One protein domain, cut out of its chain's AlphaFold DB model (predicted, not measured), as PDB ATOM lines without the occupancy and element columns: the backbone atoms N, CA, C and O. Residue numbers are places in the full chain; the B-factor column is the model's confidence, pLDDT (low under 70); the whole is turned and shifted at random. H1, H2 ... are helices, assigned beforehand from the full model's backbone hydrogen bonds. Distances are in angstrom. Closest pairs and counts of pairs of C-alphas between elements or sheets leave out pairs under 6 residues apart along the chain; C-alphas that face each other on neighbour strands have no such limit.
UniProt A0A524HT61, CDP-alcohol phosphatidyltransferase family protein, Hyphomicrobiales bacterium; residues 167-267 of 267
ATOM      1  N   VAL A 167     -10.219  29.273  -2.992       92.88
ATOM      2  CA  VAL A 167     -11.301  30.226  -2.706       92.88
ATOM      3  C   VAL A 167     -12.381  30.159  -3.793       92.88
ATOM      4  O   VAL A 167     -12.059  30.163  -4.985       92.88
ATOM      5  N   PRO A 168     -13.679  30.168  -3.437       93.44
ATOM      6  CA  PRO A 168     -14.748  30.117  -4.423       93.44
ATOM      7  C   PRO A 168     -14.822  31.377  -5.302       93.44
ATOM      8  O   PRO A 168     -14.878  32.511  -4.818       93.44
ATOM      9  N   LEU A 169     -14.958  31.169  -6.616       93.75
ATOM     10  CA  LEU A 169     -15.011  32.241  -7.622       93.75
ATOM     11  C   LEU A 169     -16.120  33.273  -7.364       93.75
ATOM     12  O   LEU A 169     -15.922  34.468  -7.584       93.75
ATOM     13  N   TRP A 170     -17.285  32.834  -6.880       95.12
ATOM     14  CA  TRP A 170     -18.407  33.736  -6.601       95.12
ATOM     15  C   TRP A 170     -18.062  34.771  -5.519       95.12
ATOM     16  O   TRP A 170     -18.491  35.922  -5.614       95.12
ATOM     17  N   LEU A 171     -17.248  34.394  -4.525       93.94
ATOM     18  CA  LEU A 171     -16.818  35.294  -3.457       93.94
ATOM     19  C   LEU A 171     -15.815  36.318  -3.993       93.94
ATOM     20  O   LEU A 171     -15.949  37.512  -3.720       93.94
ATOM     21  N   ALA A 172     -14.862  35.868  -4.812       92.88
ATOM     22  CA  ALA A 172     -13.890  36.741  -5.468       92.88
ATOM     23  C   ALA A 172     -14.566  37.795  -6.346       92.88
ATOM     24  O   ALA A 172     -14.256  38.984  -6.239       92.88
ATOM     25  N   LEU A 173     -15.547  37.381  -7.149       93.31
ATOM     26  CA  LEU A 173     -16.335  38.292  -7.974       93.31
ATOM     27  C   LEU A 173     -17.127  39.295  -7.125       93.31
ATOM     28  O   LEU A 173     -17.148  40.478  -7.458       93.31
ATOM     29  N   ALA A 174     -17.732  38.865  -6.013       92.88
ATOM     30  CA  ALA A 174     -18.470  39.760  -5.120       92.88
ATOM     31  C   ALA A 174     -17.565  40.834  -4.488       92.88
ATOM     32  O   ALA A 174     -17.920  42.017  -4.462       92.88
ATOM     33  N   VAL A 175     -16.380  40.436  -4.011       92.38
ATOM     34  CA  VAL A 175     -15.375  41.349  -3.446       92.38
ATOM     35  C   VAL A 175     -14.873  42.328  -4.507       92.38
ATOM     36  O   VAL A 175     -14.886  43.540  -4.280       92.38
ATOM     37  N   PHE A 176     -14.504  41.825  -5.685       92.12
ATOM     38  CA  PHE A 176     -14.025  42.649  -6.792       92.12
ATOM     39  C   PHE A 176     -15.078  43.657  -7.263       92.12
ATOM     40  O   PHE A 176     -14.793  44.849  -7.387       92.12
ATOM     41  N   LEU A 177     -16.324  43.215  -7.446       91.62
ATOM     42  CA  LEU A 177     -17.421  44.085  -7.856       91.62
ATOM     43  C   LEU A 177     -17.662  45.204  -6.836       91.62
ATOM     44  O   LEU A 177     -17.822  46.360  -7.223       91.62
ATOM     45  N   ARG A 178     -17.637  44.896  -5.533       90.00
ATOM     46  CA  ARG A 178     -17.800  45.898  -4.467       90.00
ATOM     47  C   ARG A 178     -16.744  46.997  -4.543       90.00
ATOM     48  O   ARG A 178     -17.061  48.168  -4.349       90.00
ATOM     49  N   GLU A 179     -15.500  46.633  -4.814       88.75
ATOM     50  CA  GLU A 179     -14.392  47.582  -4.928       88.75
ATOM     51  C   GLU A 179     -14.521  48.477  -6.161       88.75
ATOM     52  O   GLU A 179     -14.384  49.699  -6.053       88.75
ATOM     53  N   VAL A 180     -14.875  47.894  -7.311       89.31
ATOM     54  CA  VAL A 180     -15.159  48.653  -8.538       89.31
ATOM     55  C   VAL A 180     -16.322  49.616  -8.307       89.31
ATOM     56  O   VAL A 180     -16.208  50.797  -8.625       89.31
ATOM     57  N   LEU A 181     -17.412  49.161  -7.680       87.31
ATOM     58  CA  LEU A 181     -18.564  50.002  -7.344       87.31
ATOM     59  C   LEU A 181     -18.179  51.182  -6.438       87.31
ATOM     60  O   LEU A 181     -18.661  52.296  -6.651       87.31
ATOM     61  N   MET A 182     -17.290  50.977  -5.461       84.06
ATOM     62  CA  MET A 182     -16.799  52.064  -4.610       84.06
ATOM     63  C   MET A 182     -15.992  53.101  -5.392       84.06
ATOM     64  O   MET A 182     -16.235  54.300  -5.246       84.06
ATOM     65  N   VAL A 183     -15.047  52.656  -6.225       84.38
ATOM     66  CA  VAL A 183     -14.210  53.558  -7.030       84.38
ATOM     67  C   VAL A 183     -15.062  54.322  -8.043       84.38
ATOM     68  O   VAL A 183     -14.948  55.544  -8.139       84.38
ATOM     69  N   MET A 184     -15.974  53.633  -8.731       84.31
ATOM     70  CA  MET A 184     -16.902  54.231  -9.693       84.31
ATOM     71  C   MET A 184     -17.830  55.253  -9.031       84.31
ATOM     72  O   MET A 184     -17.997  56.357  -9.547       84.31
ATOM     73  N   GLY A 185     -18.388  54.935  -7.858       82.25
ATOM     74  CA  GLY A 185     -19.239  55.859  -7.108       82.25
ATOM     75  C   GLY A 185     -18.515  57.157  -6.736       82.25
ATOM     76  O   GLY A 185     -19.086  58.242  -6.869       82.25
ATOM     77  N   ILE A 186     -17.242  57.064  -6.335       79.75
ATOM     78  CA  ILE A 186     -16.395  58.232  -6.052       79.75
ATOM     79  C   ILE A 186     -16.056  58.992  -7.342       79.75
ATOM     80  O   ILE A 186     -16.133  60.219  -7.361       79.75
ATOM     81  N   ALA A 187     -15.719  58.300  -8.431       81.94
ATOM     82  CA  ALA A 187     -15.407  58.940  -9.707       81.94
ATOM     83  C   ALA A 187     -16.597  59.765 -10.231       81.94
ATOM     84  O   ALA A 187     -16.442  60.943 -10.553       81.94
ATOM     85  N   ILE A 188     -17.804  59.188 -10.222       81.50
ATOM     86  CA  ILE A 188     -19.040  59.878 -10.622       81.50
ATOM     87  C   ILE A 188     -19.313  61.078  -9.708       81.50
ATOM     88  O   ILE A 188     -19.644  62.156 -10.197       81.50
ATOM     89  N   ALA A 189     -19.137  60.921  -8.392       77.19
ATOM     90  CA  ALA A 189     -19.288  62.004  -7.419       77.19
ATOM     91  C   ALA A 189     -18.389  63.211  -7.735       77.19
ATOM     92  O   ALA A 189     -18.849  64.357  -7.701       77.19
ATOM     93  N   VAL A 190     -17.123  62.943  -8.069       79.38
ATOM     94  CA  VAL A 190     -16.128  63.965  -8.413       79.38
ATOM     95  C   VAL A 190     -16.494  64.668  -9.720       79.38
ATOM     96  O   VAL A 190     -16.521  65.899  -9.757       79.38
ATOM     97  N   VAL A 191     -16.836  63.914 -10.771       81.44
ATOM     98  CA  VAL A 191     -17.240  64.472 -12.077       81.44
ATOM     99  C   VAL A 191     -18.510  65.316 -11.951       81.44
ATOM    100  O   VAL A 191     -18.593  66.405 -12.515       81.44
ATOM    101  N   ALA A 192     -19.477  64.865 -11.152       76.12
ATOM    102  CA  ALA A 192     -20.736  65.569 -10.929       76.12
ATOM    103  C   ALA A 192     -20.604  66.830 -10.051       76.12
ATOM    104  O   ALA A 192     -21.610  67.498  -9.812       76.12
ATOM    105  N   ARG A 193     -19.403  67.146  -9.529       73.50
ATOM    106  CA  ARG A 193     -19.164  68.194  -8.511       73.50
ATOM    107  C   ARG A 193     -20.137  68.107  -7.329       73.50
ATOM    108  O   ARG A 193     -20.445  69.109  -6.678       73.50
ATOM    109  N   ALA A 194     -20.645  66.910  -7.054       63.44
ATOM    110  CA  ALA A 194     -21.558  66.691  -5.956       63.44
ATOM    111  C   ALA A 194     -20.746  66.803  -4.665       63.44
ATOM    112  O   ALA A 194     -19.730  66.126  -4.505       63.44
ATOM    113  N   ASN A 195     -21.180  67.661  -3.738       56.84
ATOM    114  CA  ASN A 195     -20.531  67.793  -2.435       56.84
ATOM    115  C   ASN A 195     -20.915  66.599  -1.545       56.84
ATOM    116  O   ASN A 195     -21.648  66.727  -0.564       56.84
ATOM    117  N   ILE A 196     -20.493  65.405  -1.956       59.31
ATOM    118  CA  ILE A 196     -20.701  64.173  -1.213       59.31
ATOM    119  C   ILE A 196     -19.600  64.125  -0.166       59.31
ATOM    120  O   ILE A 196     -18.459  63.747  -0.432       59.31
ATOM    121  N   VAL A 197     -19.957  64.507   1.055       56.72
ATOM    122  CA  VAL A 197     -19.125  64.227   2.220       56.72
ATOM    123  C   VAL A 197     -19.237  62.727   2.483       56.72
ATOM    124  O   VAL A 197     -20.126  62.275   3.208       56.72
ATOM    125  N   VAL A 198     -18.364  61.941   1.850       57.19
ATOM    126  CA  VAL A 198     -18.233  60.507   2.125       57.19
ATOM    127  C   VAL A 198     -17.713  60.378   3.555       57.19
ATOM    128  O   VAL A 198     -16.514  60.458   3.817       57.19
ATOM    129  N   ARG A 199     -18.625  60.243   4.520       54.88
ATOM    130  CA  ARG A 199     -18.237  59.910   5.890       54.88
ATOM    131  C   ARG A 199     -17.624  58.510   5.868       54.88
ATOM    132  O   ARG A 199     -18.223  57.624   5.266       54.88
ATOM    133  N   PRO A 200     -16.471  58.280   6.511       57.09
ATOM    134  CA  PRO A 200     -15.884  56.950   6.577       57.09
ATOM    135  C   PRO A 200     -16.816  56.031   7.377       57.09
ATOM    136  O   PRO A 200     -16.861  56.102   8.605       57.09
ATOM    137  N   LEU A 201     -17.589  55.186   6.688       67.44
ATOM    138  CA  LEU A 201     -18.437  54.196   7.346       67.44
ATOM    139  C   LEU A 201     -17.555  53.079   7.907       67.44
ATOM    140  O   LEU A 201     -16.776  52.466   7.174       67.44
ATOM    141  N   LEU A 202     -17.722  52.777   9.198       76.56
ATOM    142  CA  LEU A 202     -17.039  51.665   9.875       76.56
ATOM    143  C   LEU A 202     -17.285  50.322   9.168       76.56
ATOM    144  O   LEU A 202     -16.398  49.477   9.137       76.56
ATOM    145  N   VAL A 203     -18.443  50.182   8.516       80.56
ATOM    146  CA  VAL A 203     -18.834  49.020   7.702       80.56
ATOM    147  C   VAL A 203     -17.798  48.707   6.619       80.56
ATOM    148  O   VAL A 203     -17.426  47.554   6.428       80.56
ATOM    149  N   GLY A 204     -17.281  49.736   5.939       80.75
ATOM    150  CA  GLY A 204     -16.323  49.539   4.854       80.75
ATOM    151  C   GLY A 204     -14.972  49.016   5.337       80.75
ATOM    152  O   GLY A 204     -14.358  48.224   4.632       80.75
ATOM    153  N   LYS A 205     -14.556  49.422   6.544       84.69
ATOM    154  CA  LYS A 205     -13.325  48.956   7.202       84.69
ATOM    155  C   LYS A 205     -13.475  47.552   7.778       84.69
ATOM    156  O   LYS A 205     -12.531  46.776   7.740       84.69
ATOM    157  N   ALA A 206     -14.652  47.236   8.316       88.88
ATOM    158  CA  ALA A 206     -14.948  45.899   8.812       88.88
ATOM    159  C   ALA A 206     -14.910  44.870   7.671       88.88
ATOM    160  O   ALA A 206     -14.304  43.817   7.827       88.88
ATOM    161  N   ALA A 207     -15.474  45.205   6.504       89.69
ATOM    162  CA  ALA A 207     -15.436  44.335   5.330       89.69
ATOM    163  C   ALA A 207     -13.998  44.042   4.864       89.69
ATOM    164  O   ALA A 207     -13.655  42.884   4.649       89.69
ATOM    165  N   THR A 208     -13.137  45.061   4.770       89.38
ATOM    166  CA  THR A 208     -11.735  44.860   4.365       89.38
ATOM    167  C   THR A 208     -10.938  44.096   5.421       89.38
ATOM    168  O   THR A 208     -10.147  43.230   5.073       89.38
ATOM    169  N   ALA A 209     -11.179  44.338   6.715       91.50
ATOM    170  CA  ALA A 209     -10.540  43.571   7.785       91.50
ATOM    171  C   ALA A 209     -10.904  42.078   7.726       91.50
ATOM    172  O   ALA A 209     -10.033  41.226   7.887       91.50
ATOM    173  N   LEU A 210     -12.172  41.757   7.444       93.94
ATOM    174  CA  LEU A 210     -12.614  40.374   7.254       93.94
ATOM    175  C   LEU A 210     -12.001  39.733   6.007       93.94
ATOM    176  O   LEU A 210     -11.626  38.569   6.057       93.94
ATOM    177  N   GLN A 211     -11.851  40.481   4.911       94.06
ATOM    178  CA  GLN A 211     -11.174  39.990   3.706       94.06
ATOM    179  C   GLN A 211      -9.693  39.686   3.967       94.06
ATOM    180  O   GLN A 211      -9.218  38.626   3.572       94.06
ATOM    181  N   ILE A 212      -8.977  40.571   4.674       93.56
ATOM    182  CA  ILE A 212      -7.584  40.322   5.081       93.56
ATOM    183  C   ILE A 212      -7.512  39.056   5.934       93.56
ATOM    184  O   ILE A 212      -6.696  38.180   5.659       93.56
ATOM    185  N   LEU A 213      -8.388  38.927   6.935       94.69
ATOM    186  CA  LEU A 213      -8.422  37.749   7.801       94.69
ATOM    187  C   LEU A 213      -8.707  36.465   7.012       94.69
ATOM    188  O   LEU A 213      -8.080  35.445   7.272       94.69
ATOM    189  N   TYR A 214      -9.606  36.522   6.030       95.44
ATOM    190  CA  TYR A 214      -9.942  35.389   5.169       95.44
ATOM    191  C   TYR A 214      -8.758  34.947   4.294       95.44
ATOM    192  O   TYR A 214      -8.503  33.748   4.189       95.44
ATOM    193  N   ILE A 215      -7.998  35.893   3.727       94.94
ATOM    194  CA  ILE A 215      -6.760  35.597   2.981       94.94
ATOM    195  C   ILE A 215      -5.721  34.957   3.906       94.94
ATOM    196  O   ILE A 215      -5.159  33.917   3.578       94.94
ATOM    197  N   VAL A 216      -5.475  35.560   5.075       94.94
ATOM    198  CA  VAL A 216      -4.503  35.043   6.051       94.94
ATOM    199  C   VAL A 216      -4.890  33.641   6.510       94.94
ATOM    200  O   VAL A 216      -4.019  32.782   6.618       94.94
ATOM    201  N   MET A 217      -6.181  33.389   6.739       94.75
ATOM    202  CA  MET A 217      -6.698  32.071   7.105       94.75
ATOM    203  C   MET A 217      -6.358  31.018   6.043       94.75
ATOM    204  O   MET A 217      -5.807  29.983   6.404       94.75
ATOM    205  N   HIS A 218      -6.617  31.292   4.759       94.56
ATOM    206  CA  HIS A 218      -6.305  30.358   3.669       94.56
ATOM    207  C   HIS A 218      -4.799  30.165   3.481       94.56
ATOM    208  O   HIS A 218      -4.323  29.034   3.448       94.56
ATOM    209  N   LEU A 219      -4.013  31.248   3.465       93.94
ATOM    210  CA  LEU A 219      -2.552  31.146   3.362       93.94
ATOM    211  C   LEU A 219      -1.947  30.348   4.525       93.94
ATOM    212  O   LEU A 219      -1.043  29.549   4.313       93.94
ATOM    213  N   THR A 220      -2.463  30.522   5.742       94.44
ATOM    214  CA  THR A 220      -2.028  29.750   6.916       94.44
ATOM    215  C   THR A 220      -2.464  28.288   6.813       94.44
ATOM    216  O   THR A 220      -1.679  27.394   7.118       94.44
ATOM    217  N   ALA A 221      -3.692  28.025   6.364       94.19
ATOM    218  CA  ALA A 221      -4.189  26.667   6.164       94.19
ATOM    219  C   ALA A 221      -3.339  25.895   5.148       94.19
ATOM    220  O   ALA A 221      -2.933  24.770   5.430       94.19
ATOM    221  N   LEU A 222      -2.996  26.529   4.025       92.75
ATOM    222  CA  LEU A 222      -2.143  25.954   2.986       92.75
ATOM    223  C   LEU A 222      -0.680  25.812   3.433       92.75
ATOM    224  O   LEU A 222      -0.051  24.803   3.133       92.75
ATOM    225  N   ALA A 223      -0.141  26.783   4.178       93.00
ATOM    226  CA  ALA A 223       1.247  26.747   4.649       93.00
ATOM    227  C   ALA A 223       1.504  25.661   5.706       93.00
ATOM    228  O   ALA A 223       2.563  25.038   5.701       93.00
ATOM    229  N   PHE A 224       0.553  25.432   6.616       92.00
ATOM    230  CA  PHE A 224       0.709  24.482   7.726       92.00
ATOM    231  C   PHE A 224      -0.093  23.183   7.549       92.00
ATOM    232  O   PHE A 224      -0.000  22.291   8.391       92.00
ATOM    233  N   GLY A 225      -0.882  23.062   6.478       88.75
ATOM    234  CA  GLY A 225      -1.700  21.881   6.197       88.75
ATOM    235  C   GLY A 225      -2.899  21.708   7.136       88.75
ATOM    236  O   GLY A 225      -3.324  20.581   7.387       88.75
ATOM    237  N   PHE A 226      -3.451  22.795   7.685       88.31
ATOM    238  CA  PHE A 226      -4.640  22.717   8.539       88.31
ATOM    239  C   PHE A 226      -5.917  22.558   7.705       88.31
ATOM    240  O   PHE A 226      -6.179  23.328   6.784       88.31
ATOM    241  N   GLY A 227      -6.767  21.597   8.073       86.38
ATOM    242  CA  GLY A 227      -8.077  21.418   7.450       86.38
ATOM    243  C   GLY A 227      -9.070  22.496   7.890       86.38
ATOM    244  O   GLY A 227      -9.597  22.437   8.998       86.38
ATOM    245  N   ILE A 228      -9.372  23.454   7.011       88.81
ATOM    246  CA  ILE A 228     -10.333  24.543   7.277       88.81
ATOM    247  C   ILE A 228     -11.757  24.258   6.783       88.81
ATOM    248  O   ILE A 228     -12.611  25.133   6.863       88.81
ATOM    249  N   GLN A 229     -12.052  23.038   6.332       87.50
ATOM    250  CA  GLN A 229     -13.313  22.680   5.661       87.50
ATOM    251  C   GLN A 229     -14.583  23.024   6.467       87.50
ATOM    252  O   GLN A 229     -15.608  23.359   5.884       87.50
ATOM    253  N   ALA A 230     -14.523  22.979   7.804       89.62
ATOM    254  CA  ALA A 230     -15.656  23.341   8.662       89.62
ATOM    255  C   ALA A 230     -15.831  24.862   8.844       89.62
ATOM    256  O   ALA A 230     -16.940  25.339   9.079       89.62
ATOM    257  N   VAL A 231     -14.739  25.629   8.766       91.25
ATOM    258  CA  VAL A 231     -14.709  27.073   9.059       91.25
ATOM    259  C   VAL A 231     -14.793  27.908   7.782       91.25
ATOM    260  O   VAL A 231     -15.375  28.992   7.805       91.25
ATOM    261  N   GLU A 232     -14.266  27.395   6.669       92.69
ATOM    262  CA  GLU A 232     -14.237  28.045   5.356       92.69
ATOM    263  C   GLU A 232     -15.611  28.574   4.923       92.69
ATOM    264  O   GLU A 232     -15.710  29.790   4.732       92.69
ATOM    265  N   PRO A 233     -16.694  27.769   4.876       92.69
ATOM    266  CA  PRO A 233     -17.968  28.258   4.356       92.69
ATOM    267  C   PRO A 233     -18.556  29.345   5.258       92.69
ATOM    268  O   PRO A 233     -19.101  30.340   4.779       92.69
ATOM    269  N   ILE A 234     -18.399  29.205   6.578       94.06
ATOM    270  CA  ILE A 234     -18.860  30.197   7.556       94.06
ATOM    271  C   ILE A 234     -18.119  31.521   7.339       94.06
ATOM    272  O   ILE A 234     -18.744  32.584   7.288       94.06
ATOM    273  N   ALA A 235     -16.796  31.463   7.177       94.06
ATOM    274  CA  ALA A 235     -15.973  32.633   6.914       94.06
ATOM    275  C   ALA A 235     -16.318  33.274   5.558       94.06
ATOM    276  O   ALA A 235     -16.462  34.495   5.486       94.06
ATOM    277  N   ALA A 236     -16.532  32.471   4.511       93.94
ATOM    278  CA  ALA A 236     -16.920  32.934   3.183       93.94
ATOM    279  C   ALA A 236     -18.263  33.675   3.208       93.94
ATOM    280  O   ALA A 236     -18.355  34.803   2.718       93.94
ATOM    281  N   TYR A 237     -19.294  33.103   3.842       94.50
ATOM    282  CA  TYR A 237     -20.594  33.767   3.987       94.50
ATOM    283  C   TYR A 237     -20.508  35.038   4.832       94.50
ATOM    284  O   TYR A 237     -21.156  36.032   4.502       94.50
ATOM    285  N   LEU A 238     -19.688  35.054   5.886       94.88
ATOM    286  CA  LEU A 238     -19.486  36.246   6.708       94.88
ATOM    287  C   LEU A 238     -18.827  37.382   5.908       94.88
ATOM    288  O   LEU A 238     -19.284  38.530   5.961       94.88
ATOM    289  N   VAL A 239     -17.781  37.066   5.137       94.38
ATOM    290  CA  VAL A 239     -17.103  38.017   4.242       94.38
ATOM    291  C   VAL A 239     -18.061  38.508   3.160       94.38
ATOM    292  O   VAL A 239     -18.136  39.715   2.915       94.38
ATOM    293  N   ALA A 240     -18.831  37.608   2.546       94.06
ATOM    294  CA  ALA A 240     -19.822  37.944   1.532       94.06
ATOM    295  C   ALA A 240     -20.899  38.884   2.084       94.06
ATOM    296  O   ALA A 240     -21.177  39.925   1.487       94.06
ATOM    297  N   LEU A 241     -21.451  38.570   3.260       93.94
ATOM    298  CA  LEU A 241     -22.475  39.372   3.922       93.94
ATOM    299  C   LEU A 241     -21.961  40.780   4.232       93.94
ATOM    300  O   LEU A 241     -22.619  41.764   3.898       93.94
ATOM    301  N   MET A 242     -20.765  40.903   4.813       91.69
ATOM    302  CA  MET A 242     -20.194  42.222   5.105       91.69
ATOM    303  C   MET A 242     -19.821  42.999   3.848       91.69
ATOM    304  O   MET A 242     -20.007  44.218   3.801       91.69
ATOM    305  N   THR A 243     -19.360  42.312   2.804       91.31
ATOM    306  CA  THR A 243     -19.114  42.917   1.490       91.31
ATOM    307  C   THR A 243     -20.418  43.448   0.894       91.31
ATOM    308  O   THR A 243     -20.457  44.588   0.430       91.31
ATOM    309  N   PHE A 244     -21.508  42.687   0.993       91.69
ATOM    310  CA  PHE A 244     -22.827  43.076   0.503       91.69
ATOM    311  C   PHE A 244     -23.420  44.258   1.285       91.69
ATOM    312  O   PHE A 244     -23.812  45.259   0.684       91.69
ATOM    313  N   ILE A 245     -23.402  44.213   2.623       90.00
ATOM    314  CA  ILE A 245     -23.845  45.324   3.488       90.00
ATOM    315  C   ILE A 245     -23.005  46.580   3.212       90.00
ATOM    316  O   ILE A 245     -23.525  47.699   3.118       90.00
ATOM    317  N   SER A 246     -21.692  46.410   3.030       88.75
ATOM    318  CA  SER A 246     -20.822  47.508   2.628       88.75
ATOM    319  C   SER A 246     -21.182  48.037   1.242       88.75
ATOM    320  O   SER A 246     -21.164  49.245   1.067       88.75
ATOM    321  N   GLY A 247     -21.507  47.201   0.260       85.75
ATOM    322  CA  GLY A 247     -21.946  47.671  -1.054       85.75
ATOM    323  C   GLY A 247     -23.241  48.483  -0.958       85.75
ATOM    324  O   GLY A 247     -23.311  49.615  -1.438       85.75
ATOM    325  N   LEU A 248     -24.235  47.952  -0.246       87.06
ATOM    326  CA  LEU A 248     -25.565  48.548  -0.132       87.06
ATOM    327  C   LEU A 248     -25.551  49.893   0.611       87.06
ATOM    328  O   LEU A 248     -26.215  50.848   0.203       87.06
ATOM    329  N   SER A 249     -24.752  49.999   1.676       85.19
ATOM    330  CA  SER A 249     -24.616  51.250   2.435       85.19
ATOM    331  C   SER A 249     -24.044  52.392   1.588       85.19
ATOM    332  O   SER A 249     -24.520  53.524   1.689       85.19
ATOM    333  N   TYR A 250     -23.086  52.105   0.705       78.94
ATOM    334  CA  TYR A 250     -22.519  53.102  -0.207       78.94
ATOM    335  C   TYR A 250     -23.453  53.390  -1.386       78.94
ATOM    336  O   TYR A 250     -23.618  54.551  -1.764       78.94
ATOM    337  N   PHE A 251     -24.145  52.372  -1.899       82.25
ATOM    338  CA  PHE A 251     -25.163  52.544  -2.933       82.25
ATOM    339  C   PHE A 251     -26.291  53.488  -2.479       82.25
ATOM    340  O   PHE A 251     -26.683  54.401  -3.206       82.25
ATOM    341  N   GLY A 252     -26.752  53.361  -1.231       79.06
ATOM    342  CA  GLY A 252     -27.765  54.252  -0.660       79.06
ATOM    343  C   GLY A 252     -27.301  55.703  -0.464       79.06
ATOM    344  O   GLY A 252     -28.125  56.621  -0.504       79.06
ATOM    345  N   VAL A 253     -26.002  55.938  -0.247       76.94
ATOM    346  CA  VAL A 253     -25.416  57.294  -0.229       76.94
ATOM    347  C   VAL A 253     -25.398  57.876  -1.642       76.94
ATOM    348  O   VAL A 253     -25.760  59.036  -1.836       76.94
ATOM    349  N   TRP A 254     -25.046  57.056  -2.630       75.81
ATOM    350  CA  TRP A 254     -24.987  57.454  -4.031       75.81
ATOM    351  C   TRP A 254     -26.367  57.809  -4.610       75.81
ATOM    352  O   TRP A 254     -26.526  58.885  -5.187       75.81
ATOM    353  N   LEU A 255     -27.398  56.993  -4.360       79.81
ATOM    354  CA  LEU A 255     -28.774  57.284  -4.790       79.81
ATOM    355  C   LEU A 255     -29.295  58.620  -4.243       79.81
ATOM    356  O   LEU A 255     -29.931  59.390  -4.963       79.81
ATOM    357  N   ARG A 256     -29.012  58.919  -2.970       78.25
ATOM    358  CA  ARG A 256     -29.394  60.197  -2.350       78.25
ATOM    359  C   ARG A 256     -28.694  61.381  -3.008       78.25
ATOM    360  O   ARG A 256     -29.315  62.426  -3.186       78.25
ATOM    361  N   ALA A 257     -27.431  61.213  -3.389       74.12
ATOM    362  CA  ALA A 257     -26.685  62.260  -4.067       74.12
ATOM    363  C   ALA A 257     -27.223  62.552  -5.476       74.12
ATOM    364  O   ALA A 257     -27.281  63.717  -5.863       74.12
ATOM    365  N   MET A 258     -27.663  61.527  -6.212       77.56
ATOM    366  CA  MET A 258     -28.284  61.723  -7.527       77.56
ATOM    367  C   MET A 258     -29.656  62.392  -7.426       77.56
ATOM    368  O   MET A 258     -29.888  63.384  -8.108       77.56
ATOM    369  N   ARG A 259     -30.524  61.952  -6.502       79.44
ATOM    370  CA  ARG A 259     -31.840  62.589  -6.293       79.44
ATOM    371  C   ARG A 259     -31.729  64.076  -5.944       79.44
ATOM    372  O   ARG A 259     -32.515  64.882  -6.420       79.44
ATOM    373  N   ALA A 260     -30.728  64.454  -5.146       73.19
ATOM    374  CA  ALA A 260     -30.484  65.853  -4.794       73.19
ATOM    375  C   ALA A 260     -30.036  66.722  -5.987       73.19
ATOM    376  O   ALA A 260     -30.138  67.948  -5.914       73.19
ATOM    377  N   ARG A 261     -29.520  66.115  -7.066       70.19
ATOM    378  CA  ARG A 261     -29.156  66.816  -8.302       70.19
ATOM    379  C   ARG A 261     -30.392  67.125  -9.139       70.19
ATOM    380  O   ARG A 261     -30.525  68.267  -9.572       70.19
ATOM    381  N   ASP A 262     -31.286  66.155  -9.311       72.31
ATOM    382  CA  ASP A 262     -32.510  66.333 -10.104       72.31
ATOM    383  C   ASP A 262     -33.360  67.486  -9.554       72.31
ATOM    384  O   ASP A 262     -33.841  68.323 -10.311       72.31
ATOM    385  N   SER A 263     -33.432  67.626  -8.226       71.62
ATOM    386  CA  SER A 263     -34.136  68.744  -7.581       71.62
ATOM    387  C   SER A 263     -33.525  70.128  -7.848       71.62
ATOM    388  O   SER A 263     -34.240  71.115  -7.741       71.62
ATOM    389  N   ARG A 264     -32.225  70.233  -8.170       64.62
ATOM    390  CA  ARG A 264     -31.562  71.516  -8.499       64.62
ATOM    391  C   ARG A 264     -31.566  71.835  -9.989       64.62
ATOM    392  O   ARG A 264     -31.331  72.976 -10.353       64.62
ATOM    393  N   ALA A 265     -31.751  70.832 -10.844       66.25
ATOM    394  CA  ALA A 265     -31.828  71.035 -12.287       66.25
ATOM    395  C   ALA A 265     -33.207  71.562 -12.730       66.25
ATOM    396  O   ALA A 265     -33.328  72.064 -13.841       66.25
ATOM    397  N   GLY A 266     -34.230  71.438 -11.875       63.78
ATOM    398  CA  GLY A 266     -35.595  71.906 -12.135       63.78
ATOM    399  C   GLY A 266     -35.980  73.254 -11.504       63.78
ATOM    400  O   GLY A 266     -37.148  73.617 -11.600       63.78
ATOM    401  N   SER A 267     -35.055  73.963 -10.841       51.91
ATOM    402  CA  SER A 267     -35.263  75.294 -10.231       51.91
ATOM    403  C   SER A 267     -34.486  76.370 -10.971       51.91
ATOM    404  O   SER A 267     -35.055  77.454 -11.203       51.91
TER     405      SER A 267
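This is residues 167 to 267 of the 267 residues of the protein "CDP-alcohol phosphatidyltransferase family protein" of Hyphomicrobiales bacterium (UniProt A0A524HT61). The long helix H3 runs along most of a loose rod, and the shorter helices H1 and H2 pack on it, H1 running the same way as H3 and H2 the opposite way, with the H2 end of the rod reaching past the start of H3. H1 and H2 are only just apart from each other, and residues 262 to 267 at the end of the printed part stick out beyond the rest. The printed part has 101 residues with three named helices, in the order H1, H2, H3, and no named strand; the class is all helix. The whole is loose, with a radius of gyration of the C-alphas of 17.5 A and spans of 65 by 21 by 16 A.

H3, residues 232 to 265, touches both H1, residues 169 to 191, and H2, residues 202 to 224. H1 and H3 run the same way at a shallow tilt of 22 degrees; their closest C-alphas, of Arg 178 and Gly 247, are 5.7 A apart. H2 and H3 form a helical hairpin, running opposite ways at a shallow tilt of 27 degrees. H3 touches H2 with residues 235 to 246 alone, and their closest C-alphas, of Ala 207 and Met 242, are 5.2 A apart. H1 and H2 are apart, but only just: their closest C-alphas are 8.4 A from each other. In H1 and H2 every O i to N i+4 pair is within hydrogen-bond range; in H3, 29 of 30 are.

H3 is 49.7 A from first to last C-alpha and ends at C-alpha 265, (-31.828, 71.035, -12.287). H1 is 32.6 A long and begins at C-alpha 169, (-15.011, 32.241, -7.622). H2 is 32.5 A long and begins at C-alpha 202, (-17.039, 51.665, 9.875).

The C-alphas farthest apart, of Gly 225 and Ser 267, are 65.2 A from each other. The printed part has no cut, and both links are short but not tight. The mean pLDDT of the printed part is 84.1; residues 194 to 201 and 264 to 267 are under 70.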